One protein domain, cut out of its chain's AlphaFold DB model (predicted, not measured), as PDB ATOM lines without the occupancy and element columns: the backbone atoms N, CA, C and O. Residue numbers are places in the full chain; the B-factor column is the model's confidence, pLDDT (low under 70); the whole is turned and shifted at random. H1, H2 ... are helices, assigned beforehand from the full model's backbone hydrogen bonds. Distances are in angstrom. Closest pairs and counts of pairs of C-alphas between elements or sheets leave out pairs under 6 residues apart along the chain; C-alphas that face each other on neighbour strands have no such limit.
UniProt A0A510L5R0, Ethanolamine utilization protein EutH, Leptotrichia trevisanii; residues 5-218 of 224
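Overview. This is residues 5 to 218 of the 224 residues of the protein "Ethanolamine utilization protein EutH" of Leptotrichia trevisanii (UniProt A0A510L5R0). Six helices, H1, H5, H7, H8, H9 and H11, make an up-and-down bundle, each running against the one before it in the chain, with H6 across one end of H7. H2 packs on H1 and leads to the long helix H3, whose residues 55 to 67 stand free; H3 and H4 meet as a V, and H4 leads back to H5, with H10 packed on H4 and H11. The printed part has 214 residues with eleven named helices, H1 to H11 in order, and no named strand: all helix. It is compact, with a radius of gyration of the C-alphas of 19.3 A, and spans 57 by 43 by 38 A.

Arrangement. The longest helix, H3, residues 47 to 78, touches H2, residues 22 to 45, with residues 50 to 51 alone, closest at the C-alphas of Met 50 and Gly 42, 5.8 A. H3 touches H4, residues 89 to 104, at a steep tilt of 62 degrees, with the C-alphas of Ala 72 and Ile 89 closest, 5.8 A. H2 and H1, residues 5 to 17, form a hairpin, closest at the C-alphas of Ala 36 and Thr 5, 5.1 A. H1 touches H11, residues 192 to 216, at a shallow tilt of 30 degrees, opposite ways, closest at the C-alphas of Gly 14 and Gly 201, 3.9 A. H11 touches H9, residues 157 to 169, closest at the C-alphas of Gly 206 and Ser 169, 4.7 A. The hub, H7, residues 132 to 143, touches H9, the C-alphas of Gly 134 and Gly 159 closest, 4.4 A. H7 also touches H8, residues 145 to 154, in a hairpin, H5, residues 106 to 116, and H6, residues 118 to 128, about perpendicular at 85 degrees. H10, residues 176 to 183, touches H4, closest at the C-alphas of Asp 176 and Ile 99, 5.1 A, and forms a hairpin with H11. Every O i to N i+4 pair is within hydrogen-bond range in H3, H4, H5, H6 and H10; the others have 8 of 9 in H1, 18 of 20 in H2, 7 of 8 in H7, 3 of 6 in H8, 8 of 9 in H9 and 19 of 21 in H11.

Along the chain. H1 begins at C-alpha 5, (262.766, 254.007, 269.657). H3, 46.4 A long, begins at C-alpha 47, (275.184, 257.006, 276.987). H11, 36.7 A, ends at C-alpha 216, (266.346, 265.496, 271.557). H2, 33.1 A, has a kink of 39 degrees near residue 31.

Size, cuts and confidence. The C-alphas of Phe 80 and Val 123 are the two farthest apart, 58.0 A. The printed part has no cut and no long link. Its mean pLDDT is 88.6, and no printed residue is under 70.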
ATOM      1  N   THR A   5     263.839 253.694 268.711       83.44
ATOM      2  CA  THR A   5     262.766 254.007 269.657       83.44
ATOM      3  C   THR A   5     261.417 254.235 268.980       83.44
ATOM      4  O   THR A   5     260.394 254.200 269.655       83.44
ATOM      5  N   THR A   6     261.389 254.458 267.663       89.12
ATOM      6  CA  THR A   6     260.155 254.704 266.904       89.12
ATOM      7  C   THR A   6     259.653 253.485 266.137       89.12
ATOM      8  O   THR A   6     258.543 253.513 265.604       89.12
ATOM      9  N   ILE A   7     260.411 252.382 266.142       90.19
ATOM     10  CA  ILE A   7     260.015 251.107 265.529       90.19
ATOM     11  C   ILE A   7     258.642 250.622 266.027       90.19
ATOM     12  O   ILE A   7     257.834 250.244 265.177       90.19
ATOM     13  N   PRO A   8     258.301 250.684 267.336       90.88
ATOM     14  CA  PRO A   8     256.972 250.287 267.808       90.88
ATOM     15  C   PRO A   8     255.817 251.008 267.100       90.88
ATOM     16  O   PRO A   8     254.803 250.390 266.787       90.88
ATOM     17  N   LEU A   9     255.981 252.300 266.791       91.81
ATOM     18  CA  LEU A   9     254.957 253.090 266.100       91.81
ATOM     19  C   LEU A   9     254.772 252.624 264.654       91.81
ATOM     20  O   LEU A   9     253.644 252.540 264.170       91.81
ATOM     21  N   GLY A  10     255.868 252.276 263.978       92.75
ATOM     22  CA  GLY A  10     255.813 251.726 262.627       92.75
ATOM     23  C   GLY A  10     255.185 250.341 262.569       92.75
ATOM     24  O   GLY A  10     254.358 250.082 261.701       92.75
ATOM     25  N   VAL A  11     255.529 249.464 263.514       92.19
ATOM     26  CA  VAL A  11     254.933 248.122 263.614       92.19
ATOM     27  C   VAL A  11     253.432 248.219 263.886       92.19
ATOM     28  O   VAL A  11     252.658 247.501 263.255       92.19
ATOM     29  N   LEU A  12     253.006 249.139 264.757       93.75
ATOM     30  CA  LEU A  12     251.590 249.382 265.018       93.75
ATOM     31  C   LEU A  12     250.855 249.846 263.754       93.75
ATOM     32  O   LEU A  12     249.854 249.245 263.372       93.75
ATOM     33  N   ALA A  13     251.365 250.880 263.078       94.94
ATOM     34  CA  ALA A  13     250.737 251.420 261.874       94.94
ATOM     35  C   ALA A  13     250.701 250.397 260.727       94.94
ATOM     36  O   ALA A  13     249.652 250.189 260.119       94.94
ATOM     37  N   GLY A  14     251.821 249.721 260.464       93.81
ATOM     38  CA  GLY A  14     251.910 248.691 259.432       93.81
ATOM     39  C   GLY A  14     251.004 247.496 259.725       93.81
ATOM     40  O   GLY A  14     250.292 247.042 258.836       93.81
ATOM     41  N   GLY A  15     250.958 247.023 260.974       93.25
ATOM     42  CA  GLY A  15     250.099 245.905 261.371       93.25
ATOM     43  C   GLY A  15     248.606 246.215 261.240       93.25
ATOM     44  O   GLY A  15     247.849 245.370 260.767       93.25
ATOM     45  N   ILE A  16     248.186 247.435 261.600       94.69
ATOM     46  CA  ILE A  16     246.793 247.881 261.435       94.69
ATOM     47  C   ILE A  16     246.424 247.922 259.950       94.69
ATOM     48  O   ILE A  16     245.380 247.406 259.563       94.69
ATOM     49  N   VAL A  17     247.291 248.489 259.105       94.75
ATOM     50  CA  VAL A  17     247.051 248.567 257.654       94.75
ATOM     51  C   VAL A  17     247.083 247.187 256.990       94.75
ATOM     52  O   VAL A  17     246.344 246.960 256.038       94.75
ATOM     53  N   ALA A  18     247.871 246.246 257.513       92.31
ATOM     54  CA  ALA A  18     247.859 244.847 257.080       92.31
ATOM     55  C   ALA A  18     246.574 244.091 257.476       92.31
ATOM     56  O   ALA A  18     246.388 242.953 257.054       92.31
ATOM     57  N   GLY A  19     245.698 244.691 258.291       92.19
ATOM     58  CA  GLY A  19     244.475 244.051 258.775       92.19
ATOM     59  C   GLY A  19     244.714 243.021 259.880       92.19
ATOM     60  O   GLY A  19     243.856 242.172 260.122       92.19
ATOM     61  N   PHE A  20     245.867 243.061 260.559       92.62
ATOM     62  CA  PHE A  20     246.139 242.130 261.651       92.62
ATOM     63  C   PHE A  20     245.306 242.450 262.900       92.62
ATOM     64  O   PHE A  20     245.058 243.621 263.203       92.62
ATOM     65  N   PRO A  21     244.909 241.428 263.685       93.81
ATOM     66  CA  PRO A  21     244.216 241.648 264.946       93.81
ATOM     67  C   PRO A  21     245.050 242.517 265.890       93.81
ATOM     68  O   PRO A  21     246.209 242.206 266.166       93.81
ATOM     69  N   ILE A  22     244.450 243.565 266.458       91.88
ATOM     70  CA  ILE A  22     245.158 244.498 267.353       91.88
ATOM     71  C   ILE A  22     245.806 243.758 268.532       91.88
ATOM     72  O   ILE A  22     246.943 244.053 268.883       91.88
ATOM     73  N   GLY A  23     245.135 242.746 269.095       91.56
ATOM     74  CA  GLY A  23     245.705 241.920 270.164       91.56
ATOM     75  C   GLY A  23     247.008 241.221 269.756       91.56
ATOM     76  O   GLY A  23     247.968 241.227 270.521       91.56
ATOM     77  N   LEU A  24     247.082 240.702 268.525       92.62
ATOM     78  CA  LEU A  24     248.298 240.089 267.983       92.62
ATOM     79  C   LEU A  24     249.421 241.125 267.847       92.62
ATOM     80  O   LEU A  24     250.561 240.855 268.221       92.62
ATOM     81  N   ILE A  25     249.099 242.315 267.332       92.44
ATOM     82  CA  ILE A  25     250.068 243.404 267.164       92.44
ATOM     83  C   ILE A  25     250.630 243.819 268.528       92.44
ATOM     84  O   ILE A  25     251.843 243.890 268.698       92.44
ATOM     85  N   LEU A  26     249.760 244.047 269.515       91.50
ATOM     86  CA  LEU A  26     250.157 244.502 270.846       91.50
ATOM     87  C   LEU A  26     251.031 243.479 271.576       91.50
ATOM     88  O   LEU A  26     252.043 243.866 272.152       91.50
ATOM     89  N   VAL A  27     250.700 242.187 271.510       93.88
ATOM     90  CA  VAL A  27     251.524 241.134 272.125       93.88
ATOM     91  C   VAL A  27     252.919 241.091 271.497       93.88
ATOM     92  O   VAL A  27     253.914 241.044 272.220       93.88
ATOM     93  N   ASN A  28     253.014 241.194 270.168       91.31
ATOM     94  CA  ASN A  28     254.303 241.239 269.469       91.31
ATOM     95  C   ASN A  28     255.080 242.544 269.710       91.31
ATOM     96  O   ASN A  28     256.305 242.567 269.596       91.31
ATOM     97  N   LEU A  29     254.393 243.628 270.075       91.44
ATOM     98  CA  LEU A  29     255.028 244.884 270.455       91.44
ATOM     99  C   LEU A  29     255.652 244.840 271.851       91.44
ATOM    100  O   LEU A  29     256.595 245.594 272.078       91.44
ATOM    101  N   ILE A  30     255.198 243.977 272.770       92.62
ATOM    102  CA  ILE A  30     255.709 243.943 274.155       92.62
ATOM    103  C   ILE A  30     257.240 243.769 274.197       92.62
ATOM    104  O   ILE A  30     257.900 244.630 274.786       92.62
ATOM    105  N   PRO A  31     257.851 242.754 273.549       89.88
ATOM    106  CA  PRO A  31     259.306 242.600 273.572       89.88
ATOM    107  C   PRO A  31     260.030 243.796 272.943       89.88
ATOM    108  O   PRO A  31     261.047 244.255 273.461       89.88
ATOM    109  N   ILE A  32     259.481 244.338 271.851       89.06
ATOM    110  CA  ILE A  32     260.067 245.466 271.116       89.06
ATOM    111  C   ILE A  32     260.054 246.732 271.982       89.06
ATOM    112  O   ILE A  32     261.055 247.442 272.050       89.06
ATOM    113  N   ILE A  33     258.946 246.999 272.679       89.38
ATOM    114  CA  ILE A  33     258.799 248.137 273.590       89.38
ATOM    115  C   ILE A  33     259.757 248.004 274.772       89.38
ATOM    116  O   ILE A  33     260.397 248.990 275.126       89.38
ATOM    117  N   ILE A  34     259.905 246.809 275.353       90.19
ATOM    118  CA  ILE A  34     260.854 246.573 276.450       90.19
ATOM    119  C   ILE A  34     262.277 246.905 275.993       90.19
ATOM    120  O   ILE A  34     262.974 247.675 276.654       90.19
ATOM    121  N   VAL A  35     262.697 246.384 274.839       86.56
ATOM    122  CA  VAL A  35     264.029 246.667 274.286       86.56
ATOM    123  C   VAL A  35     264.191 248.160 273.993       86.56
ATOM    124  O   VAL A  35     265.188 248.754 274.400       86.56
ATOM    125  N   ALA A  36     263.208 248.800 273.356       85.12
ATOM    126  CA  ALA A  36     263.241 250.233 273.077       85.12
ATOM    127  C   ALA A  36     263.351 251.069 274.365       85.12
ATOM    128  O   ALA A  36     264.164 251.991 274.426       85.12
ATOM    129  N   ALA A  37     262.599 250.718 275.411       87.75
ATOM    130  CA  ALA A  37     262.647 251.383 276.709       87.75
ATOM    131  C   ALA A  37     264.019 251.226 277.380       87.75
ATOM    132  O   ALA A  37     264.580 252.213 277.851       87.75
ATOM    133  N   LEU A  38     264.607 250.025 277.368       86.81
ATOM    134  CA  LEU A  38     265.953 249.790 277.905       86.81
ATOM    135  C   LEU A  38     267.020 250.605 277.167       86.81
ATOM    136  O   LEU A  38     267.917 251.163 277.802       86.81
ATOM    137  N   ILE A  39     266.906 250.725 275.842       83.69
ATOM    138  CA  ILE A  39     267.801 251.564 275.037       83.69
ATOM    139  C   ILE A  39     267.653 253.032 275.437       83.69
ATOM    140  O   ILE A  39     268.660 253.697 275.668       83.69
ATOM    141  N   ILE A  40     266.420 253.535 275.560       82.69
ATOM    142  CA  ILE A  40     266.153 254.918 275.985       82.69
ATOM    143  C   ILE A  40     266.763 255.180 277.362       82.69
ATOM    144  O   ILE A  40     267.521 256.134 277.521       82.69
ATOM    145  N   LEU A  41     266.483 254.318 278.343       86.88
ATOM    146  CA  LEU A  41     267.008 254.454 279.701       86.88
ATOM    147  C   LEU A  41     268.540 254.425 279.707       86.88
ATOM    148  O   LEU A  41     269.175 255.270 280.333       86.88
ATOM    149  N   GLY A  42     269.153 253.511 278.957       85.56
ATOM    150  CA  GLY A  42     270.606 253.456 278.847       85.56
ATOM    151  C   GLY A  42     271.219 254.683 278.173       85.56
ATOM    152  O   GLY A  42     272.306 255.100 278.562       85.56
ATOM    153  N   LEU A  43     270.528 255.304 277.216       79.88
ATOM    154  CA  LEU A  43     270.976 256.560 276.609       79.88
ATOM    155  C   LEU A  43     270.854 257.756 277.548       79.88
ATOM    156  O   LEU A  43     271.696 258.647 277.483       79.88
ATOM    157  N   ILE A  44     269.841 257.773 278.414       81.56
ATOM    158  CA  ILE A  44     269.649 258.840 279.400       81.56
ATOM    159  C   ILE A  44     270.684 258.728 280.524       81.56
ATOM    160  O   ILE A  44     271.299 259.724 280.892       81.56
ATOM    161  N   PHE A  45     270.891 257.527 281.068       87.88
ATOM    162  CA  PHE A  45     271.697 257.350 282.280       87.88
ATOM    163  C   PHE A  45     273.168 257.010 282.015       87.88
ATOM    164  O   PHE A  45     274.027 257.388 282.807       87.88
ATOM    165  N   ILE A  46     273.485 256.283 280.935       89.62
ATOM    166  CA  ILE A  46     274.835 255.756 280.655       89.62
ATOM    167  C   ILE A  46     275.186 255.760 279.145       89.62
ATOM    168  O   ILE A  46     275.577 254.722 278.594       89.62
ATOM    169  N   PRO A  47     275.103 256.915 278.450       82.25
ATOM    170  CA  PRO A  47     275.184 257.006 276.987       82.25
ATOM    171  C   PRO A  47     276.467 256.419 276.388       82.25
ATOM    172  O   PRO A  47     276.418 255.720 275.374       82.25
ATOM    173  N   GLU A  48     277.622 256.648 277.015       85.19
ATOM    174  CA  GLU A  48     278.914 256.148 276.525       85.19
ATOM    175  C   GLU A  48     279.001 254.619 276.583       85.19
ATOM    176  O   GLU A  48     279.433 253.979 275.621       85.19
ATOM    177  N   LYS A  49     278.554 254.018 277.696       88.56
ATOM    178  CA  LYS A  49     278.528 252.558 277.862       88.56
ATOM    179  C   LYS A  49     277.517 251.921 276.915       88.56
ATOM    180  O   LYS A  49     277.843 250.918 276.289       88.56
ATOM    181  N   MET A  50     276.337 252.526 276.768       85.88
ATOM    182  CA  MET A  50     275.311 252.052 275.837       85.88
ATOM    183  C   MET A  50     275.818 252.090 274.389       85.88
ATOM    184  O   MET A  50     275.704 251.104 273.665       85.88
ATOM    185  N   THR A  51     276.474 253.182 273.987       83.38
ATOM    186  CA  THR A  51     277.046 253.324 272.637       83.38
ATOM    187  C   THR A  51     278.146 252.291 272.375       83.38
ATOM    188  O   THR A  51     278.125 251.629 271.338       83.38
ATOM    189  N   LYS A  52     279.078 252.093 273.320       88.81
ATOM    190  CA  LYS A  52     280.120 251.053 273.210       88.81
ATOM    191  C   LYS A  52     279.519 249.647 273.154       88.81
ATOM    192  O   LYS A  52     279.948 248.843 272.333       88.81
ATOM    193  N   GLY A  53     278.511 249.364 273.981       89.62
ATOM    194  CA  GLY A  53     277.798 248.086 273.978       89.62
ATOM    195  C   GLY A  53     277.146 247.792 272.628       89.62
ATOM    196  O   GLY A  53     277.333 246.707 272.083       89.62
ATOM    197  N   PHE A  54     276.467 248.779 272.035       85.25
ATOM    198  CA  PHE A  54     275.887 248.648 270.697       85.25
ATOM    199  C   PHE A  54     276.931 248.454 269.599       85.25
ATOM    200  O   PHE A  54     276.691 247.686 268.671       85.25
ATOM    201  N   ALA A  55     278.087 249.114 269.697       88.00
ATOM    202  CA  ALA A  55     279.174 248.913 268.744       88.00
ATOM    203  C   ALA A  55     279.702 247.469 268.791       88.00
ATOM    204  O   ALA A  55     279.845 246.832 267.748       88.00
ATOM    205  N   VAL A  56     279.917 246.921 269.995       94.25
ATOM    206  CA  VAL A  56     280.330 245.520 270.179       94.25
ATOM    207  C   VAL A  56     279.250 244.556 269.689       94.25
ATOM    208  O   VAL A  56     279.567 243.601 268.987       94.25
ATOM    209  N   PHE A  57     277.979 244.819 270.001       90.56
ATOM    210  CA  PHE A  57     276.858 244.022 269.502       90.56
ATOM    211  C   PHE A  57     276.819 244.001 267.970       90.56
ATOM    212  O   PHE A  57     276.755 242.928 267.374       90.56
ATOM    213  N   GLY A  58     276.925 245.167 267.324       89.31
ATOM    214  CA  GLY A  58     276.986 245.264 265.867       89.31
ATOM    215  C   GLY A  58     278.153 244.464 265.286       89.31
ATOM    216  O   GLY A  58     277.964 243.699 264.343       89.31
ATOM    217  N   GLN A  59     279.336 244.558 265.897       94.12
ATOM    218  CA  GLN A  59     280.508 243.792 265.471       94.12
ATOM    219  C   GLN A  59     280.323 242.275 265.651       94.12
ATOM    220  O   GLN A  59     280.750 241.493 264.799       94.12
ATOM    221  N   ALA A  60     279.670 241.845 266.732       96.44
ATOM    222  CA  ALA A  60     279.350 240.441 266.966       96.44
ATOM    223  C   ALA A  60     278.388 239.906 265.897       96.44
ATOM    224  O   ALA A  60     278.644 238.848 265.326       96.44
ATOM    225  N   VAL A  61     277.340 240.667 265.556       95.50
ATOM    226  CA  VAL A  61     276.416 240.318 264.465       95.50
ATOM    227  C   VAL A  61     277.171 240.180 263.144       95.50
ATOM    228  O   VAL A  61     277.026 239.156 262.482       95.50
ATOM    229  N   VAL A  62     278.032 241.147 262.796       95.69
ATOM    230  CA  VAL A  62     278.874 241.093 261.584       95.69
ATOM    231  C   VAL A  62     279.756 239.840 261.569       95.69
ATOM    232  O   VAL A  62     279.888 239.175 260.542       95.69
ATOM    233  N   THR A  63     280.329 239.478 262.713       96.81
ATOM    234  CA  THR A  63     281.166 238.278 262.837       96.81
ATOM    235  C   THR A  63     280.351 237.008 262.588       96.81
ATOM    236  O   THR A  63     280.762 236.164 261.794       96.81
ATOM    237  N   ILE A  64     279.168 236.891 263.200       95.62
ATOM    238  CA  ILE A  64     278.290 235.722 263.054       95.62
ATOM    239  C   ILE A  64     277.828 235.560 261.602       95.62
ATOM    240  O   ILE A  64     277.956 234.469 261.048       95.62
ATOM    241  N   ILE A  65     277.342 236.630 260.960       93.81
ATOM    242  CA  ILE A  65     276.897 236.551 259.557       93.81
ATOM    243  C   ILE A  65     278.057 236.220 258.611       93.81
ATOM    244  O   ILE A  65     277.857 235.501 257.637       93.81
ATOM    245  N   THR A  66     279.278 236.677 258.914       95.12
ATOM    246  CA  THR A  66     280.469 236.356 258.114       95.12
ATOM    247  C   THR A  66     280.827 234.879 258.235       95.12
ATOM    248  O   THR A  66     281.076 234.226 257.225       95.12
ATOM    249  N   ILE A  67     280.800 234.321 259.450       95.25
ATOM    250  CA  ILE A  67     281.017 232.885 259.673       95.25
ATOM    251  C   ILE A  67     279.943 232.062 258.956       95.25
ATOM    252  O   ILE A  67     280.277 231.104 258.261       95.25
ATOM    253  N   GLY A  68     278.670 232.457 259.071       94.00
ATOM    254  CA  GLY A  68     277.563 231.802 258.373       94.00
ATOM    255  C   GLY A  68     277.735 231.822 256.852       94.00
ATOM    256  O   GLY A  68     277.560 230.795 256.202       94.00
ATOM    257  N   LEU A  69     278.162 232.956 256.285       94.44
ATOM    258  CA  LEU A  69     278.449 233.075 254.856       94.44
ATOM    259  C   LEU A  69     279.605 232.162 254.423       94.44
ATOM    260  O   LEU A  69     279.481 231.456 253.426       94.44
ATOM    261  N   VAL A  70     280.710 232.132 255.174       94.94
ATOM    262  CA  VAL A  70     281.850 231.244 254.883       94.94
ATOM    263  C   VAL A  70     281.425 229.776 254.935       94.94
ATOM    264  O   VAL A  70     281.741 229.016 254.021       94.94
ATOM    265  N   ALA A  71     280.670 229.383 255.962       94.50
ATOM    266  CA  ALA A  71     280.134 228.032 256.093       94.50
ATOM    267  C   ALA A  71     279.237 227.657 254.899       94.50
ATOM    268  O   ALA A  71     279.378 226.568 254.344       94.50
ATOM    269  N   ALA A  72     278.361 228.571 254.470       93.50
ATOM    270  CA  ALA A  72     277.479 228.369 253.326       93.50
ATOM    271  C   ALA A  72     278.255 228.229 252.002       93.50
ATOM    272  O   ALA A  72     277.919 227.374 251.184       93.50
ATOM    273  N   ILE A  73     279.327 229.008 251.810       94.00
ATOM    274  CA  ILE A  73     280.212 228.901 250.638       94.00
ATOM    275  C   ILE A  73     280.921 227.541 250.610       94.00
ATOM    276  O   ILE A  73     280.951 226.892 249.567       94.00
ATOM    277  N   ILE A  74     281.473 227.092 251.744       94.88
ATOM    278  CA  ILE A  74     282.130 225.778 251.839       94.88
ATOM    279  C   ILE A  74     281.136 224.672 251.483       94.88
ATOM    280  O   ILE A  74     281.456 223.808 250.666       94.88
ATOM    281  N   GLN A  75     279.933 224.717 252.055       94.06
ATOM    282  CA  GLN A  75     278.908 223.711 251.810       94.06
ATOM    283  C   GLN A  75     278.473 223.668 250.340       94.06
ATOM    284  O   GLN A  75     278.367 222.578 249.784       94.06
ATOM    285  N   GLU A  76     278.282 224.817 249.687       92.75
ATOM    286  CA  GLU A  76     277.892 224.874 248.270       92.75
ATOM    287  C   GLU A  76     279.003 224.377 247.333       92.75
ATOM    288  O   GLU A  76     278.723 223.656 246.379       92.75
ATOM    289  N   LEU A  77     280.264 224.738 247.593       94.25
ATOM    290  CA  LEU A  77     281.377 224.389 246.702       94.25
ATOM    291  C   LEU A  77     281.893 222.960 246.895       94.25
ATOM    292  O   LEU A  77     282.386 222.357 245.944       94.25
ATOM    293  N   THR A  78     281.834 222.432 248.118       93.94
ATOM    294  CA  THR A  78     282.469 221.147 248.468       93.94
ATOM    295  C   THR A  78     281.476 220.051 248.841       93.94
ATOM    296  O   THR A  78     281.861 218.889 248.931       93.94
ATOM    297  N   GLY A  79     280.213 220.399 249.101       89.75
ATOM    298  CA  GLY A  79     279.216 219.486 249.663       89.75
ATOM    299  C   GLY A  79     279.423 219.164 251.150       89.75
ATOM    300  O   GLY A  79     278.603 218.459 251.739       89.75
ATOM    301  N   PHE A  80     280.488 219.669 251.783       92.31
ATOM    302  CA  PHE A  80     280.753 219.445 253.200       92.31
ATOM    303  C   PHE A  80     279.852 220.321 254.078       92.31
ATOM    304  O   PHE A  80     279.928 221.550 254.052       92.31
ATOM    305  N   VAL A  81     279.013 219.683 254.893       91.12
ATOM    306  CA  VAL A  81     278.094 220.376 255.804       91.12
ATOM    307  C   VAL A  81     278.862 220.873 257.029       91.12
ATOM    308  O   VAL A  81     279.152 220.107 257.944       91.12
ATOM    309  N   VAL A  82     279.177 222.172 257.052       91.12
ATOM    310  CA  VAL A  82     279.848 222.824 258.192       91.12
ATOM    311  C   VAL A  82     278.877 223.031 259.357       91.12
ATOM    312  O   VAL A  82     279.220 222.777 260.508       91.12
ATOM    313  N   ILE A  83     277.658 223.492 259.056       91.50
ATOM    314  CA  ILE A  83     276.602 223.758 260.039       91.50
ATOM    315  C   ILE A  83     275.337 223.017 259.579       91.50
ATOM    316  O   ILE A  83     274.760 223.375 258.549       91.50
ATOM    317  N   PRO A  84     274.890 221.982 260.311       89.06
ATOM    318  CA  PRO A  84     273.689 221.235 259.956       89.06
ATOM    319  C   PRO A  84     272.434 222.118 259.930       89.06
ATOM    320  O   PRO A  84     272.227 222.942 260.817       89.06
ATOM    321  N   GLY A  85     271.575 221.909 258.927       87.00
ATOM    322  CA  GLY A  85     270.282 222.594 258.816       87.00
ATOM    323  C   GLY A  85     270.330 224.006 258.221       87.00
ATOM    324  O   GLY A  85     269.315 224.699 258.258       87.00
ATOM    325  N   MET A  86     271.466 224.450 257.668       87.69
ATOM    326  CA  MET A  86     271.516 225.719 256.934       87.69
ATOM    327  C   MET A  86     270.671 225.676 255.656       87.69
ATOM    328  O   MET A  86     270.678 224.688 254.921       87.69
ATOM    329  N   ALA A  87     269.993 226.791 255.378       86.50
ATOM    330  CA  ALA A  87     269.348 227.033 254.094       86.50
ATOM    331  C   ALA A  87     270.384 227.152 252.960       86.50
ATOM    332  O   ALA A  87     271.570 227.397 253.197       86.50
ATOM    333  N   SER A  88     269.923 226.997 251.719       87.88
ATOM    334  CA  SER A  88     270.777 227.110 250.538       87.88
ATOM    335  C   SER A  88     271.315 228.531 250.376       87.88
ATOM    336  O   SER A  88     270.570 229.510 250.462       87.88
ATOM    337  N   ILE A  89     272.604 228.661 250.045       91.75
ATOM    338  CA  ILE A  89     273.194 229.968 249.721       91.75
ATOM    339  C   ILE A  89     272.545 230.592 248.475       91.75
ATOM    340  O   ILE A  89     272.520 231.816 248.337       91.75
ATOM    341  N   LYS A  90     271.976 229.768 247.580       90.06
ATOM    342  CA  LYS A  90     271.313 230.226 246.350       90.06
ATOM    343  C   LYS A  90     270.081 231.076 246.636       90.06
ATOM    344  O   LYS A  90     269.871 232.062 245.936       90.06
ATOM    345  N   ASP A  91     269.328 230.758 247.687       86.31
ATOM    346  CA  ASP A  91     268.140 231.526 248.081       86.31
ATOM    347  C   ASP A  91     268.543 232.937 248.540       86.31
ATOM    348  O   ASP A  91     267.953 233.949 248.143       86.31
ATOM    349  N   GLY A  92     269.631 233.013 249.317       87.12
ATOM    350  CA  GLY A  92     270.238 234.275 249.732       87.12
ATOM    351  C   GLY A  92     270.755 235.086 248.543       87.12
ATOM    352  O   GLY A  92     270.463 236.278 248.438       87.12
ATOM    353  N   LEU A  93     271.465 234.447 247.609       90.44
ATOM    354  CA  LEU A  93     271.963 235.097 246.393       90.44
ATOM    355  C   LEU A  93     270.834 235.605 245.492       90.44
ATOM    356  O   LEU A  93     270.939 236.714 244.973       90.44
ATOM    357  N   GLY A  94     269.747 234.846 245.333       87.00
ATOM    358  CA  GLY A  94     268.572 235.279 244.573       87.00
ATOM    359  C   GLY A  94     267.938 236.536 245.171       87.00
ATOM    360  O   GLY A  94     267.673 237.505 244.457       87.00
ATOM    361  N   THR A  95     267.796 236.563 246.499       83.94
ATOM    362  CA  THR A  95     267.281 237.726 247.235       83.94
ATOM    363  C   THR A  95     268.182 238.952 247.059       83.94
ATOM    364  O   THR A  95     267.711 240.031 246.700       83.94
ATOM    365  N   VAL A  96     269.494 238.792 247.263       85.38
ATOM    366  CA  VAL A  96     270.480 239.876 247.107       85.38
ATOM    367  C   VAL A  96     270.538 240.363 245.657       85.38
ATOM    368  O   VAL A  96     270.634 241.566 245.424       85.38
ATOM    369  N   GLY A  97     270.430 239.463 244.677       86.00
ATOM    370  CA  GLY A  97     270.384 239.799 243.256       86.00
ATOM    371  C   GLY A  97     269.175 240.662 242.893       86.00
ATOM    372  O   GLY A  97     269.331 241.684 242.225       86.00
ATOM    373  N   ALA A  98     267.984 240.314 243.392       80.25
ATOM    374  CA  ALA A  98     266.781 241.126 243.202       80.25
ATOM    375  C   ALA A  98     266.937 242.532 243.809       80.25
ATOM    376  O   ALA A  98     266.602 243.528 243.166       80.25
ATOM    377  N   ILE A  99     267.514 242.623 245.012       79.50
ATOM    378  CA  ILE A  99     267.827 243.904 245.658       79.50
ATOM    379  C   ILE A  99     268.826 244.706 244.808       79.50
ATOM    380  O   ILE A  99     268.591 245.881 244.538       79.50
ATOM    381  N   ALA A 100     269.905 244.084 244.326       82.31
ATOM    382  CA  ALA A 100     270.932 244.748 243.525       82.31
ATOM    383  C   ALA A 100     270.375 245.354 242.225       82.31
ATOM    384  O   ALA A 100     270.760 246.463 241.856       82.31
ATOM    385  N   ILE A 101     269.434 244.672 241.563       80.75
ATOM    386  CA  ILE A 101     268.756 245.188 240.362       80.75
ATOM    387  C   ILE A 101     267.968 246.463 240.685       80.75
ATOM    388  O   ILE A 101     268.069 247.449 239.955       80.75
ATOM    389  N   VAL A 102     267.226 246.484 241.798       74.25
ATOM    390  CA  VAL A 102     266.496 247.682 242.248       74.25
ATOM    391  C   VAL A 102     267.472 248.811 242.604       74.25
ATOM    392  O   VAL A 102     267.270 249.965 242.220       74.25
ATOM    393  N   LEU A 103     268.574 248.484 243.284       74.38
ATOM    394  CA  LEU A 103     269.582 249.454 243.709       74.38
ATOM    395  C   LEU A 103     270.427 250.039 242.580       74.38
ATOM    396  O   LEU A 103     270.917 251.159 242.729       74.38
ATOM    397  N   ALA A 104     270.559 249.353 241.445       82.44
ATOM    398  CA  ALA A 104     271.238 249.900 240.273       82.44
ATOM    399  C   ALA A 104     270.625 251.246 239.828       82.44
ATOM    400  O   ALA A 104     271.340 252.143 239.383       82.44
ATOM    401  N   GLY A 105     269.312 251.424 240.020       78.75
ATOM    402  CA  GLY A 105     268.615 252.684 239.759       78.75
ATOM    403  C   GLY A 105     268.727 253.733 240.874       78.75
ATOM    404  O   GLY A 105     268.431 254.902 240.631       78.75
ATOM    405  N   ALA A 106     269.172 253.365 242.080       79.00
ATOM    406  CA  ALA A 106     269.123 254.241 243.253       79.00
ATOM    407  C   ALA A 106     270.066 255.449 243.139       79.00
ATOM    408  O   ALA A 106     269.657 256.569 243.428       79.00
ATOM    409  N   TYR A 107     271.310 255.265 242.682       75.69
ATOM    410  CA  TYR A 107     272.260 256.376 242.519       75.69
ATOM    411  C   TYR A 107     271.850 257.374 241.424       75.69
ATOM    412  O   TYR A 107     271.838 258.575 241.710       75.69
ATOM    413  N   PRO A 108     271.469 256.930 240.206       84.88
ATOM    414  CA  PRO A 108     270.886 257.818 239.206       84.88
ATOM    415  C   PRO A 108     269.653 258.561 239.722       84.88
ATOM    416  O   PRO A 108     269.535 259.761 239.495       84.88
ATOM    417  N   LEU A 109     268.767 257.877 240.457       80.56
ATOM    418  CA  LEU A 109     267.574 258.482 241.046       80.56
ATOM    419  C   LEU A 109     267.931 259.568 242.064       80.56
ATOM    420  O   LEU A 109     267.393 260.668 241.983       80.56
ATOM    421  N   VAL A 110     268.855 259.296 242.990       77.69
ATOM    422  CA  VAL A 110     269.314 260.293 243.967       77.69
ATOM    423  C   VAL A 110     269.913 261.494 243.250       77.69
ATOM    424  O   VAL A 110     269.496 262.616 243.518       77.69
ATOM    425  N   HIS A 111     270.806 261.271 242.281       82.25
ATOM    426  CA  HIS A 111     271.403 262.354 241.503       82.25
ATOM    427  C   HIS A 111     270.349 263.180 240.749       82.25
ATOM    428  O   HIS A 111     270.389 264.413 240.768       82.25
ATOM    429  N   PHE A 112     269.383 262.516 240.108       85.62
ATOM    430  CA  PHE A 112     268.270 263.167 239.423       85.62
ATOM    431  C   PHE A 112     267.445 264.010 240.393       85.62
ATOM    432  O   PHE A 112     267.178 265.176 240.109       85.62
ATOM    433  N   ILE A 113     267.093 263.459 241.557       80.06
ATOM    434  CA  ILE A 113     266.281 264.161 242.546       80.06
ATOM    435  C   ILE A 113     267.015 265.387 243.082       80.06
ATOM    436  O   ILE A 113     266.442 266.474 243.086       80.06
ATOM    437  N   THR A 114     268.289 265.254 243.455       79.19
ATOM    438  CA  THR A 114     269.085 266.398 243.924       79.19
ATOM    439  C   THR A 114     269.233 267.472 242.858       79.19
ATOM    440  O   THR A 114     269.188 268.657 243.159       79.19
ATOM    441  N   LYS A 115     269.365 267.076 241.589       84.00
ATOM    442  CA  LYS A 115     269.590 268.020 240.493       84.00
ATOM    443  C   LYS A 115     268.315 268.737 240.052       84.00
ATOM    444  O   LYS A 115     268.352 269.932 239.781       84.00
ATOM    445  N   VAL A 116     267.198 268.017 239.951       86.62
ATOM    446  CA  VAL A 116     265.921 268.552 239.448       86.62
ATOM    447  C   VAL A 116     265.120 269.227 240.557       86.62
ATOM    448  O   VAL A 116     264.508 270.270 240.327       86.62
ATOM    449  N   PHE A 117     265.153 268.676 241.770       82.69
ATOM    450  CA  PHE A 117     264.378 269.165 242.910       82.69
ATOM    451  C   PHE A 117     265.231 269.906 243.948       82.69
ATOM    452  O   PHE A 117     264.760 270.095 245.065       82.69
ATOM    453  N   GLY A 118     266.431 270.389 243.602       80.88
ATOM    454  CA  GLY A 118     267.313 271.110 244.535       80.88
ATOM    455  C   GLY A 118     266.622 272.268 245.268       80.88
ATOM    456  O   GLY A 118     266.629 272.321 246.492       80.88
ATOM    457  N   LYS A 119     265.875 273.125 244.550       83.12
ATOM    458  CA  LYS A 119     265.082 274.215 245.164       83.12
ATOM    459  C   LYS A 119     264.000 273.703 246.141       83.12
ATOM    460  O   LYS A 119     263.966 274.169 247.278       83.12
ATOM    461  N   PRO A 120     263.113 272.760 245.758       83.44
ATOM    462  CA  PRO A 120     262.199 272.115 246.705       83.44
ATOM    463  C   PRO A 120     262.889 271.463 247.912       83.44
ATOM    464  O   PRO A 120     262.392 271.583 249.032       83.44
ATOM    465  N   LEU A 121     264.029 270.796 247.708       82.69
ATOM    466  CA  LEU A 121     264.802 270.158 248.776       82.69
ATOM    467  C   LEU A 121     265.431 271.185 249.713       82.69
ATOM    468  O   LEU A 121     265.460 270.956 250.915       82.69
ATOM    469  N   GLU A 122     265.871 272.331 249.203       83.62
ATOM    470  CA  GLU A 122     266.360 273.441 250.018       83.62
ATOM    471  C   GLU A 122     265.247 273.984 250.930       83.62
ATOM    472  O   GLU A 122     265.472 274.221 252.118       83.62
ATOM    473  N   VAL A 123     264.020 274.125 250.414       87.06
ATOM    474  CA  VAL A 123     262.851 274.547 251.208       87.06
ATOM    475  C   VAL A 123     262.498 273.505 252.271       87.06
ATOM    476  O   VAL A 123     262.285 273.858 253.434       87.06
ATOM    477  N   LEU A 124     262.474 272.222 251.899       85.25
ATOM    478  CA  LEU A 124     262.254 271.116 252.834       85.25
ATOM    479  C   LEU A 124     263.334 271.089 253.927       85.25
ATOM    480  O   LEU A 124     263.019 270.973 255.112       85.25
ATOM    481  N   GLY A 125     264.597 271.245 253.529       84.06
ATOM    482  CA  GLY A 125     265.752 271.310 254.413       84.06
ATOM    483  C   GLY A 125     265.612 272.440 255.425       84.06
ATOM    484  O   GLY A 125     265.649 272.184 256.629       84.06
ATOM    485  N   LYS A 126     265.322 273.664 254.964       86.12
ATOM    486  CA  LYS A 126     265.070 274.824 255.837       86.12
ATOM    487  C   LYS A 126     263.937 274.567 256.833       86.12
ATOM    488  O   LYS A 126     264.094 274.856 258.015       86.12
ATOM    489  N   GLY A 127     262.826 273.963 256.403       86.62
ATOM    490  CA  GLY A 127     261.717 273.614 257.303       86.62
ATOM    491  C   GLY A 127     262.101 272.597 258.391       86.62
ATOM    492  O   GLY A 127     261.592 272.628 259.519       86.62
ATOM    493  N   LEU A 128     263.039 271.701 258.085       86.31
ATOM    494  CA  LEU A 128     263.539 270.701 259.024       86.31
ATOM    495  C   LEU A 128     264.763 271.168 259.830       86.31
ATOM    496  O   LEU A 128     265.029 270.571 260.872       86.31
ATOM    497  N   GLY A 129     265.410 272.269 259.442       88.62
ATOM    498  CA  GLY A 129     266.628 272.793 260.067       88.62
ATOM    499  C   GLY A 129     267.891 272.056 259.611       88.62
ATOM    500  O   GLY A 129     268.729 271.716 260.448       88.62
ATOM    501  N   MET A 130     267.971 271.733 258.315       92.81
ATOM    502  CA  MET A 130     269.126 271.106 257.667       92.81
ATOM    503  C   MET A 130     269.398 271.702 256.280       92.81
ATOM    504  O   MET A 130     268.502 272.236 255.626       92.81
ATOM    505  N   ASN A 131     270.628 271.560 255.799       90.75
ATOM    506  CA  ASN A 131     271.027 271.953 254.453       90.75
ATOM    507  C   ASN A 131     270.424 271.061 253.343       90.75
ATOM    508  O   ASN A 131     269.827 270.012 253.597       90.75
ATOM    509  N   GLU A 132     270.605 271.473 252.082       89.31
ATOM    510  CA  GLU A 132     270.106 270.756 250.895       89.31
ATOM    511  C   GLU A 132     270.611 269.303 250.830       89.31
ATOM    512  O   GLU A 132     269.835 268.392 250.548       89.31
ATOM    513  N   ALA A 133     271.885 269.065 251.171       90.00
ATOM    514  CA  ALA A 133     272.456 267.719 251.239       90.00
ATOM    515  C   ALA A 133     271.751 266.840 252.289       90.00
ATOM    516  O   ALA A 133     271.523 265.655 252.051       90.00
ATOM    517  N   GLY A 134     271.357 267.410 253.432       92.06
ATOM    518  CA  GLY A 134     270.555 266.721 254.441       92.06
ATOM    519  C   GLY A 134     269.182 266.314 253.906       92.06
ATOM    520  O   GLY A 134     268.774 265.164 254.076       92.06
ATOM    521  N   ALA A 135     268.490 267.220 253.211       92.25
ATOM    522  CA  ALA A 135     267.190 266.936 252.601       92.25
ATOM    523  C   ALA A 135     267.294 265.871 251.494       92.25
ATOM    524  O   ALA A 135     266.499 264.931 251.453       92.25
ATOM    525  N   ALA A 136     268.319 265.971 250.646       90.62
ATOM    526  CA  ALA A 136     268.672 264.957 249.659       90.62
ATOM    527  C   ALA A 136     268.946 263.590 250.300       90.62
ATOM    528  O   ALA A 136     268.508 262.562 249.786       90.62
ATOM    529  N   GLY A 137     269.625 263.581 251.448       92.31
ATOM    530  CA  GLY A 137     269.884 262.387 252.241       92.31
ATOM    531  C   GLY A 137     268.615 261.654 252.662       92.31
ATOM    532  O   GLY A 137     268.577 260.425 252.587       92.31
ATOM    533  N   LEU A 138     267.560 262.380 253.052       92.38
ATOM    534  CA  LEU A 138     266.290 261.762 253.442       92.38
ATOM    535  C   LEU A 138     265.678 261.014 252.258       92.38
ATOM    536  O   LEU A 138     265.221 259.882 252.403       92.38
ATOM    537  N   VAL A 139     265.737 261.601 251.064       88.94
ATOM    538  CA  VAL A 139     265.254 260.936 249.852       88.94
ATOM    539  C   VAL A 139     266.142 259.753 249.469       88.94
ATOM    540  O   VAL A 139     265.636 258.676 249.164       88.94
ATOM    541  N   ALA A 140     267.464 259.920 249.547       89.00
ATOM    542  CA  ALA A 140     268.417 258.851 249.284       89.00
ATOM    543  C   ALA A 140     268.201 257.650 250.209       89.00
ATOM    544  O   ALA A 140     268.156 256.521 249.732       89.00
ATOM    545  N   THR A 141     267.966 257.900 251.498       91.56
ATOM    546  CA  THR A 141     267.691 256.884 252.522       91.56
ATOM    547  C   THR A 141     266.491 256.006 252.166       91.56
ATOM    548  O   THR A 141     266.544 254.789 252.348       91.56
ATOM    549  N   LEU A 142     265.416 256.597 251.628       88.69
ATOM    550  CA  LEU A 142     264.226 255.845 251.218       88.69
ATOM    551  C   LEU A 142     264.547 254.792 250.150       88.69
ATOM    552  O   LEU A 142     263.945 253.718 250.161       88.69
ATOM    553  N   ALA A 143     265.498 255.085 249.259       84.44
ATOM    554  CA  ALA A 143     266.028 254.106 248.320       84.44
ATOM    555  C   ALA A 143     267.007 253.164 249.030       84.44
ATOM    556  O   ALA A 143     266.758 251.964 249.106       84.44
ATOM    557  N   ASN A 144     268.108 253.690 249.576       86.19
ATOM    558  CA  ASN A 144     269.112 252.907 250.286       86.19
ATOM    559  C   ASN A 144     270.047 253.785 251.140       86.19
ATOM    560  O   ASN A 144     270.281 254.959 250.857       86.19
ATOM    561  N   ASN A 145     270.656 253.191 252.165       89.12
ATOM    562  CA  ASN A 145     271.644 253.871 252.998       89.12
ATOM    563  C   ASN A 145     272.991 254.112 252.293       89.12
ATOM    564  O   ASN A 145     273.663 255.078 252.634       89.12
ATOM    565  N   ILE A 146     273.390 253.298 251.308       86.38
ATOM    566  CA  ILE A 146     274.685 253.434 250.621       86.38
ATOM    567  C   ILE A 146     274.775 254.783 249.868       86.38
ATOM    568  O   ILE A 146     275.739 255.516 250.106       86.38
ATOM    569  N   PRO A 147     273.789 255.201 249.038       85.38
ATOM    570  CA  PRO A 147     273.794 256.541 248.451       85.38
ATOM    571  C   PRO A 147     273.772 257.665 249.490       85.38
ATOM    572  O   PRO A 147     274.509 258.638 249.344       85.38
ATOM    573  N   MET A 148     272.980 257.526 250.561       91.62
ATOM    574  CA  MET A 148     272.917 258.540 251.619       91.62
ATOM    575  C   MET A 148     274.265 258.703 252.336       91.62
ATOM    576  O   MET A 148     274.721 259.828 252.538       91.62
ATOM    577  N   PHE A 149     274.953 257.603 252.653       90.75
ATOM    578  CA  PHE A 149     276.282 257.648 253.265       90.75
ATOM    579  C   PHE A 149     277.322 258.324 252.367       90.75
ATOM    580  O   PHE A 149     278.213 258.999 252.882       90.75
ATOM    581  N   GLY A 150     277.182 258.223 251.040       88.50
ATOM    582  CA  GLY A 150     278.056 258.904 250.080       88.50
ATOM    583  C   GLY A 150     278.025 260.435 250.177       88.50
ATOM    584  O   GLY A 150     279.059 261.074 249.970       88.50
ATOM    585  N   ILE A 151     276.876 261.010 250.545       89.12
ATOM    586  CA  ILE A 151     276.672 262.463 250.706       89.12
ATOM    587  C   ILE A 151     276.624 262.907 252.177       89.12
ATOM    588  O   ILE A 151     276.470 264.089 252.472       89.12
ATOM    589  N   LEU A 152     276.793 261.980 253.130       92.81
ATOM    590  CA  LEU A 152     276.742 262.264 254.569       92.81
ATOM    591  C   LEU A 152     277.789 263.302 254.990       92.81
ATOM    592  O   LEU A 152     277.539 264.116 255.876       92.81
ATOM    593  N   LYS A 153     278.965 263.292 254.356       92.56
ATOM    594  CA  LYS A 153     280.043 264.258 254.620       92.56
ATOM    595  C   LYS A 153     279.632 265.706 254.315       92.56
ATOM    596  O   LYS A 153     280.097 266.601 255.018       92.56
ATOM    597  N   ASP A 154     278.727 265.897 253.355       91.69
ATOM    598  CA  ASP A 154     278.260 267.197 252.865       91.69
ATOM    599  C   ASP A 154     277.076 267.742 253.692       91.69
ATOM    600  O   ASP A 154     276.635 268.877 253.509       91.69
ATOM    601  N   MET A 155     276.555 266.947 254.633       94.00
ATOM    602  CA  MET A 155     275.475 267.341 255.537       94.00
ATOM    603  C   MET A 155     275.994 268.137 256.741       94.00
ATOM    604  O   MET A 155     277.047 267.831 257.320       94.00
ATOM    605  N   ASP A 156     275.198 269.110 257.180       93.00
ATOM    606  CA  ASP A 156     275.409 269.774 258.466       93.00
ATOM    607  C   ASP A 156     275.119 268.834 259.658       93.00
ATOM    608  O   ASP A 156     274.685 267.688 259.508       93.00
ATOM    609  N   ALA A 157     275.408 269.293 260.878       92.50
ATOM    610  CA  ALA A 157     275.276 268.463 262.077       92.50
ATOM    611  C   ALA A 157     273.834 267.971 262.310       92.50
ATOM    612  O   ALA A 157     273.631 266.806 262.653       92.50
ATOM    613  N   ASN A 158     272.840 268.837 262.098       91.44
ATOM    614  CA  ASN A 158     271.432 268.502 262.290       91.44
ATOM    615  C   ASN A 158     270.955 267.509 261.216       91.44
ATOM    616  O   ASN A 158     270.334 266.497 261.540       91.44
ATOM    617  N   GLY A 159     271.323 267.751 259.958       92.38
ATOM    618  CA  GLY A 159     271.085 266.885 258.813       92.38
ATOM    619  C   GLY A 159     271.676 265.496 259.011       92.38
ATOM    620  O   GLY A 159     270.960 264.519 258.806       92.38
ATOM    621  N   LYS A 160     272.919 265.382 259.506       94.31
ATOM    622  CA  LYS A 160     273.542 264.090 259.856       94.31
ATOM    623  C   LYS A 160     272.723 263.333 260.893       94.31
ATOM    624  O   LYS A 160     272.396 262.167 260.691       94.31
ATOM    625  N   VAL A 161     272.375 263.983 262.001       92.00
ATOM    626  CA  VAL A 161     271.641 263.337 263.099       92.00
ATOM    627  C   VAL A 161     270.262 262.859 262.638       92.00
ATOM    628  O   VAL A 161     269.899 261.709 262.893       92.00
ATOM    629  N   MET A 162     269.517 263.704 261.921       93.56
ATOM    630  CA  MET A 162     268.197 263.348 261.398       93.56
ATOM    631  C   MET A 162     268.272 262.251 260.337       93.56
ATOM    632  O   MET A 162     267.479 261.320 260.404       93.56
ATOM    633  N   ASN A 163     269.238 262.300 259.414       94.62
ATOM    634  CA  ASN A 163     269.413 261.261 258.398       94.62
ATOM    635  C   ASN A 163     269.762 259.911 259.010       94.62
ATOM    636  O   ASN A 163     269.156 258.908 258.657       94.62
ATOM    637  N   ILE A 164     270.681 259.871 259.977       93.50
ATOM    638  CA  ILE A 164     271.031 258.621 260.659       93.50
ATOM    639  C   ILE A 164     269.843 258.078 261.465       93.50
ATOM    640  O   ILE A 164     269.633 256.868 261.503       93.50
ATOM    641  N   ALA A 165     269.040 258.939 262.097       92.38
ATOM    642  CA  ALA A 165     267.824 258.500 262.779       92.38
ATOM    643  C   ALA A 165     266.773 257.968 261.792       92.38
ATOM    644  O   ALA A 165     266.221 256.891 262.010       92.38
ATOM    645  N   PHE A 166     266.546 258.684 260.692       94.31
ATOM    646  CA  PHE A 166     265.623 258.302 259.629       94.31
ATOM    647  C   PHE A 166     266.038 256.991 258.952       94.31
ATOM    648  O   PHE A 166     265.197 256.126 258.725       94.31
ATOM    649  N   ALA A 167     267.337 256.788 258.726       93.38
ATOM    650  CA  ALA A 167     267.911 255.583 258.131       93.38
ATOM    651  C   ALA A 167     267.714 254.316 258.960       93.38
ATOM    652  O   ALA A 167     267.693 253.216 258.418       93.38
ATOM    653  N   VAL A 168     267.536 254.434 260.271       90.19
ATOM    654  CA  VAL A 168     267.216 253.265 261.096       90.19
ATOM    655  C   VAL A 168     265.776 252.798 260.861       90.19
ATOM    656  O   VAL A 168     265.513 251.599 260.901       90.19
ATOM    657  N   SER A 169     264.853 253.723 260.594       90.44
ATOM    658  CA  SER A 169     263.412 253.437 260.615       90.44
ATOM    659  C   SER A 169     262.770 253.364 259.226       90.44
ATOM    660  O   SER A 169     261.903 252.525 258.992       90.44
ATOM    661  N   ALA A 170     263.209 254.209 258.293       91.75
ATOM    662  CA  ALA A 170     262.648 254.348 256.949       91.75
ATOM    663  C   ALA A 170     263.625 254.004 255.822       91.75
ATOM    664  O   ALA A 170     263.277 254.165 254.650       91.75
ATOM    665  N   ALA A 171     264.828 253.513 256.128       89.06
ATOM    666  CA  ALA A 171     265.702 253.048 255.062       89.06
ATOM    667  C   ALA A 171     265.042 251.938 254.243       89.06
ATOM    668  O   ALA A 171     264.319 251.086 254.778       89.06
ATOM    669  N   PHE A 172     265.350 251.946 252.947       86.88
ATOM    670  CA  PHE A 172     265.000 250.883 252.007       86.88
ATOM    671  C   PHE A 172     263.497 250.718 251.739       86.88
ATOM    672  O   PHE A 172     263.098 249.699 251.175       86.88
ATOM    673  N   VAL A 173     262.665 251.692 252.130       89.44
ATOM    674  CA  VAL A 173     261.210 251.696 251.880       89.44
ATOM    675  C   VAL A 173     260.893 251.471 250.408       89.44
ATOM    676  O   VAL A 173     259.974 250.719 250.109       89.44
ATOM    677  N   PHE A 174     261.652 252.101 249.509       84.81
ATOM    678  CA  PHE A 174     261.485 251.993 248.057       84.81
ATOM    679  C   PHE A 174     262.642 251.259 247.364       84.81
ATOM    680  O   PHE A 174     262.659 251.169 246.141       84.81
ATOM    681  N   GLY A 175     263.601 250.735 248.131       83.38
ATOM    682  CA  GLY A 175     264.688 249.895 247.630       83.38
ATOM    683  C   GLY A 175     264.558 248.475 248.154       83.38
ATOM    684  O   GLY A 175     263.612 247.770 247.814       83.38
ATOM    685  N   ASP A 176     265.495 248.064 249.006       85.19
ATOM    686  CA  ASP A 176     265.692 246.668 249.407       85.19
ATOM    687  C   ASP A 176     264.429 246.020 249.974       85.19
ATOM    688  O   ASP A 176     264.086 244.906 249.590       85.19
ATOM    689  N   HIS A 177     263.702 246.704 250.864       88.31
ATOM    690  CA  HIS A 177     262.518 246.109 251.487       88.31
ATOM    691  C   HIS A 177     261.330 246.068 250.532       88.31
ATOM    692  O   HIS A 177     260.538 245.131 250.612       88.31
ATOM    693  N   LEU A 178     261.210 247.032 249.614       84.88
ATOM    694  CA  LEU A 178     260.224 246.952 248.538       84.88
ATOM    695  C   LEU A 178     260.541 245.782 247.611       84.88
ATOM    696  O   LEU A 178     259.662 244.966 247.361       84.88
ATOM    697  N   GLY A 179     261.789 245.683 247.147       79.69
ATOM    698  CA  GLY A 179     262.255 244.605 246.276       79.69
ATOM    699  C   GLY A 179     262.060 243.233 246.915       79.69
ATOM    700  O   GLY A 179     261.495 242.342 246.285       79.69
ATOM    701  N   PHE A 180     262.421 243.095 248.192       84.25
ATOM    702  CA  PHE A 180     262.166 241.890 248.975       84.25
ATOM    703  C   PHE A 180     260.668 241.583 249.066       84.25
ATOM    704  O   PHE A 180     260.247 240.499 248.689       84.25
ATOM    705  N   THR A 181     259.842 242.536 249.506       85.62
ATOM    706  CA  THR A 181     258.402 242.293 249.720       85.62
ATOM    707  C   THR A 181     257.664 242.007 248.406       85.62
ATOM    708  O   THR A 181     256.750 241.192 248.374       85.62
ATOM    709  N   ALA A 182     258.067 242.645 247.306       82.06
ATOM    710  CA  ALA A 182     257.479 242.435 245.983       82.06
ATOM    711  C   ALA A 182     257.935 241.125 245.314       82.06
ATOM    712  O   ALA A 182     257.201 240.556 244.494       82.06
ATOM    713  N   GLY A 183     259.149 240.675 245.640       78.19
ATOM    714  CA  GLY A 183     259.725 239.411 245.187       78.19
ATOM    715  C   GLY A 183     259.420 238.225 246.099       78.19
ATOM    716  O   GLY A 183     259.690 237.095 245.707       78.19
ATOM    717  N   PHE A 184     258.868 238.459 247.293       83.75
ATOM    718  CA  PHE A 184     258.594 237.400 248.255       83.75
ATOM    719  C   PHE A 184     257.452 236.505 247.772       83.75
ATOM    720  O   PHE A 184     256.308 236.941 247.592       83.75
ATOM    721  N   GLU A 185     257.791 235.234 247.601       81.12
ATOM    722  CA  GLU A 185     256.888 234.169 247.209       81.12
ATOM    723  C   GLU A 185     257.071 232.998 248.174       81.12
ATOM    724  O   GLU A 185     258.196 232.594 248.474       81.12
ATOM    725  N   LEU A 186     255.963 232.462 248.674       78.31
ATOM    726  CA  LEU A 186     255.958 231.272 249.515       78.31
ATOM    727  C   LEU A 186     254.898 230.318 248.976       78.31
ATOM    728  O   LEU A 186     253.747 230.707 248.805       78.31
ATOM    729  N   ASN A 187     255.285 229.070 248.705       81.06
ATOM    730  CA  ASN A 187     254.397 228.032 248.164       81.06
ATOM    731  C   ASN A 187     253.685 228.426 246.849       81.06
ATOM    732  O   ASN A 187     252.567 227.985 246.601       81.06
ATOM    733  N   GLY A 188     254.321 229.251 246.010       79.81
ATOM    734  CA  GLY A 188     253.745 229.747 244.752       79.81
ATOM    735  C   GLY A 188     252.813 230.956 244.907       79.81
ATOM    736  O   GLY A 188     252.296 231.460 243.911       79.81
ATOM    737  N   GLU A 189     252.598 231.447 246.131       80.81
ATOM    738  CA  GLU A 189     251.793 232.637 246.398       80.81
ATOM    739  C   GLU A 189     252.679 233.863 246.610       80.81
ATOM    740  O   GLU A 189     253.622 233.849 247.406       80.81
ATOM    741  N   ARG A 190     252.359 234.955 245.909       82.44
ATOM    742  CA  ARG A 190     253.051 236.241 246.053       82.44
ATOM    743  C   ARG A 190     252.368 237.075 247.125       82.44
ATOM    744  O   ARG A 190     251.161 237.284 247.066       82.44
ATOM    745  N   PHE A 191     253.144 237.634 248.047       83.75
ATOM    746  CA  PHE A 191     252.611 238.408 249.177       83.75
ATOM    747  C   PHE A 191     252.625 239.919 248.916       83.75
ATOM    748  O   PHE A 191     252.932 240.727 249.796       83.75
ATOM    749  N   THR A 192     252.292 240.333 247.692       85.06
ATOM    750  CA  THR A 192     252.357 241.742 247.267       85.06
ATOM    751  C   THR A 192     251.414 242.653 248.057       85.06
ATOM    752  O   THR A 192     251.686 243.846 248.187       85.06
ATOM    753  N   GLN A 193     250.364 242.109 248.675       89.06
ATOM    754  CA  GLN A 193     249.487 242.825 249.604       89.06
ATOM    755  C   GLN A 193     250.231 243.409 250.813       89.06
ATOM    756  O   GLN A 193     249.771 244.387 251.394       89.06
ATOM    757  N   MET A 194     251.401 242.864 251.168       91.44
ATOM    758  CA  MET A 194     252.224 243.358 252.276       91.44
ATOM    759  C   MET A 194     253.084 244.574 251.901       91.44
ATOM    760  O   MET A 194     253.633 245.221 252.794       91.44
ATOM    761  N   ILE A 195     253.164 244.940 250.614       90.62
ATOM    762  CA  ILE A 195     253.942 246.097 250.145       90.62
ATOM    763  C   ILE A 195     253.427 247.392 250.779       90.62
ATOM    764  O   ILE A 195     254.200 248.148 251.368       90.62
ATOM    765  N   PHE A 196     252.122 247.651 250.680       93.00
ATOM    766  CA  PHE A 196     251.536 248.888 251.193       93.00
ATOM    767  C   PHE A 196     251.626 248.998 252.730       93.00
ATOM    768  O   PHE A 196     252.136 250.015 253.209       93.00
ATOM    769  N   PRO A 197     251.263 247.965 253.520       94.75
ATOM    770  CA  PRO A 197     251.502 247.949 254.963       94.75
ATOM    771  C   PRO A 197     252.964 248.185 255.364       94.75
ATOM    772  O   PRO A 197     253.230 248.937 256.305       94.75
ATOM    773  N   MET A 198     253.920 247.588 254.643       94.38
ATOM    774  CA  MET A 198     255.353 247.772 254.887       94.38
ATOM    775  C   MET A 198     255.773 249.234 254.689       94.38
ATOM    776  O   MET A 198     256.428 249.803 255.568       94.38
ATOM    777  N   ILE A 199     255.351 249.858 253.583       93.19
ATOM    778  CA  ILE A 199     255.634 251.269 253.292       93.19
ATOM    779  C   ILE A 199     255.066 252.158 254.399       93.19
ATOM    780  O   ILE A 199     255.791 252.991 254.942       93.19
ATOM    781  N   VAL A 200     253.797 251.961 254.779       95.25
ATOM    782  CA  VAL A 200     253.157 252.760 255.834       95.25
ATOM    783  C   VAL A 200     253.912 252.626 257.152       95.25
ATOM    784  O   VAL A 200     254.285 253.637 257.746       95.25
ATOM    785  N   GLY A 201     254.192 251.398 257.595       95.12
ATOM    786  CA  GLY A 201     254.880 251.173 258.864       95.12
ATOM    787  C   GLY A 201     256.257 251.836 258.911       95.12
ATOM    788  O   GLY A 201     256.581 252.552 259.861       95.12
ATOM    789  N   LYS A 202     257.061 251.672 257.856       94.81
ATOM    790  CA  LYS A 202     258.406 252.257 257.790       94.81
ATOM    791  C   LYS A 202     258.377 253.782 257.687       94.81
ATOM    792  O   LYS A 202     259.151 254.442 258.376       94.81
ATOM    793  N   LEU A 203     257.472 254.365 256.895       94.56
ATOM    794  CA  LEU A 203     257.347 255.824 256.801       94.56
ATOM    795  C   LEU A 203     256.871 256.442 258.118       94.56
ATOM    796  O   LEU A 203     257.429 257.454 258.540       94.56
ATOM    797  N   VAL A 204     255.914 255.819 258.815       95.88
ATOM    798  CA  VAL A 204     255.467 256.279 260.141       95.88
ATOM    799  C   VAL A 204     256.624 256.251 261.141       95.88
ATOM    800  O   VAL A 204     256.870 257.252 261.820       95.88
ATOM    801  N   ALA A 205     257.388 255.156 261.202       94.00
ATOM    802  CA  ALA A 205     258.568 255.079 262.066       94.00
ATOM    803  C   ALA A 205     259.662 256.083 261.658       94.00
ATOM    804  O   ALA A 205     260.317 256.662 262.523       94.00
ATOM    805  N   GLY A 206     259.862 256.319 260.360       93.81
ATOM    806  CA  GLY A 206     260.825 257.289 259.835       93.81
ATOM    807  C   GLY A 206     260.496 258.726 260.202       93.81
ATOM    808  O   GLY A 206     261.324 259.425 260.781       93.81
ATOM    809  N   VAL A 207     259.276 259.172 259.900       93.38
ATOM    810  CA  VAL A 207     258.832 260.539 260.204       93.38
ATOM    811  C   VAL A 207     258.916 260.797 261.707       93.38
ATOM    812  O   VAL A 207     259.460 261.813 262.135       93.38
ATOM    813  N   THR A 208     258.465 259.845 262.525       92.94
ATOM    814  CA  THR A 208     258.585 259.959 263.984       92.94
ATOM    815  C   THR A 208     260.043 259.940 264.451       92.94
ATOM    816  O   THR A 208     260.380 260.680 265.372       92.94
ATOM    817  N   ALA A 209     260.941 259.190 263.799       92.50
ATOM    818  CA  ALA A 209     262.374 259.207 264.111       92.50
ATOM    819  C   ALA A 209     263.015 260.573 263.834       92.50
ATOM    820  O   ALA A 209     263.824 261.030 264.641       92.50
ATOM    821  N   ILE A 210     262.628 261.251 262.746       91.81
ATOM    822  CA  ILE A 210     263.059 262.631 262.471       91.81
ATOM    823  C   ILE A 210     262.589 263.558 263.595       91.81
ATOM    824  O   ILE A 210     263.384 264.349 264.098       91.81
ATOM    825  N   LEU A 211     261.327 263.449 264.026       89.88
ATOM    826  CA  LEU A 211     260.778 264.286 265.101       89.88
ATOM    827  C   LEU A 211     261.522 264.078 266.424       89.88
ATOM    828  O   LEU A 211     261.947 265.047 267.050       89.88
ATOM    829  N   VAL A 212     261.732 262.822 266.824       87.38
ATOM    830  CA  VAL A 212     262.488 262.480 268.038       87.38
ATOM    831  C   VAL A 212     263.925 262.997 267.939       87.38
ATOM    832  O   VAL A 212     264.423 263.609 268.882       87.38
ATOM    833  N   ALA A 213     264.582 262.812 266.791       88.50
ATOM    834  CA  ALA A 213     265.936 263.304 266.562       88.50
ATOM    835  C   ALA A 213     266.021 264.833 266.673       88.50
ATOM    836  O   ALA A 213     266.905 265.359 267.355       88.50
ATOM    837  N   LYS A 214     265.063 265.536 266.063       87.50
ATOM    838  CA  LYS A 214     264.985 266.996 266.075       87.50
ATOM    839  C   LYS A 214     264.760 267.553 267.481       87.50
ATOM    840  O   LYS A 214     265.367 268.558 267.828       87.50
ATOM    841  N   ILE A 215     263.915 266.909 268.288       84.06
ATOM    842  CA  ILE A 215     263.596 267.367 269.649       84.06
ATOM    843  C   ILE A 215     264.752 267.106 270.621       84.06
ATOM    844  O   ILE A 215     265.047 267.957 271.456       84.06
ATOM    845  N   LEU A 216     265.390 265.937 270.537       80.00
ATOM    846  CA  LEU A 216     266.346 265.496 271.557       80.00
ATOM    847  C   LEU A 216     267.803 265.848 271.245       80.00
ATOM    848  O   LEU A 216     268.595 265.995 272.174       80.00
ATOM    849  N   PHE A 217     268.179 265.948 269.967       81.19
ATOM    850  CA  PHE A 217     269.592 265.982 269.571       81.19
ATOM    851  C   PHE A 217     269.967 267.137 268.641       81.19
ATOM    852  O   PHE A 217     271.135 267.526 268.610       81.19
ATOM    853  N   CYS A 218     269.022 267.695 267.882       81.38
ATOM    854  CA  CYS A 218     269.321 268.842 267.029       81.38
ATOM    855  C   CYS A 218     269.466 270.122 267.858       81.38
ATOM    856  O   CYS A 218     268.668 270.414 268.749       81.38
TER     857      CYS A 218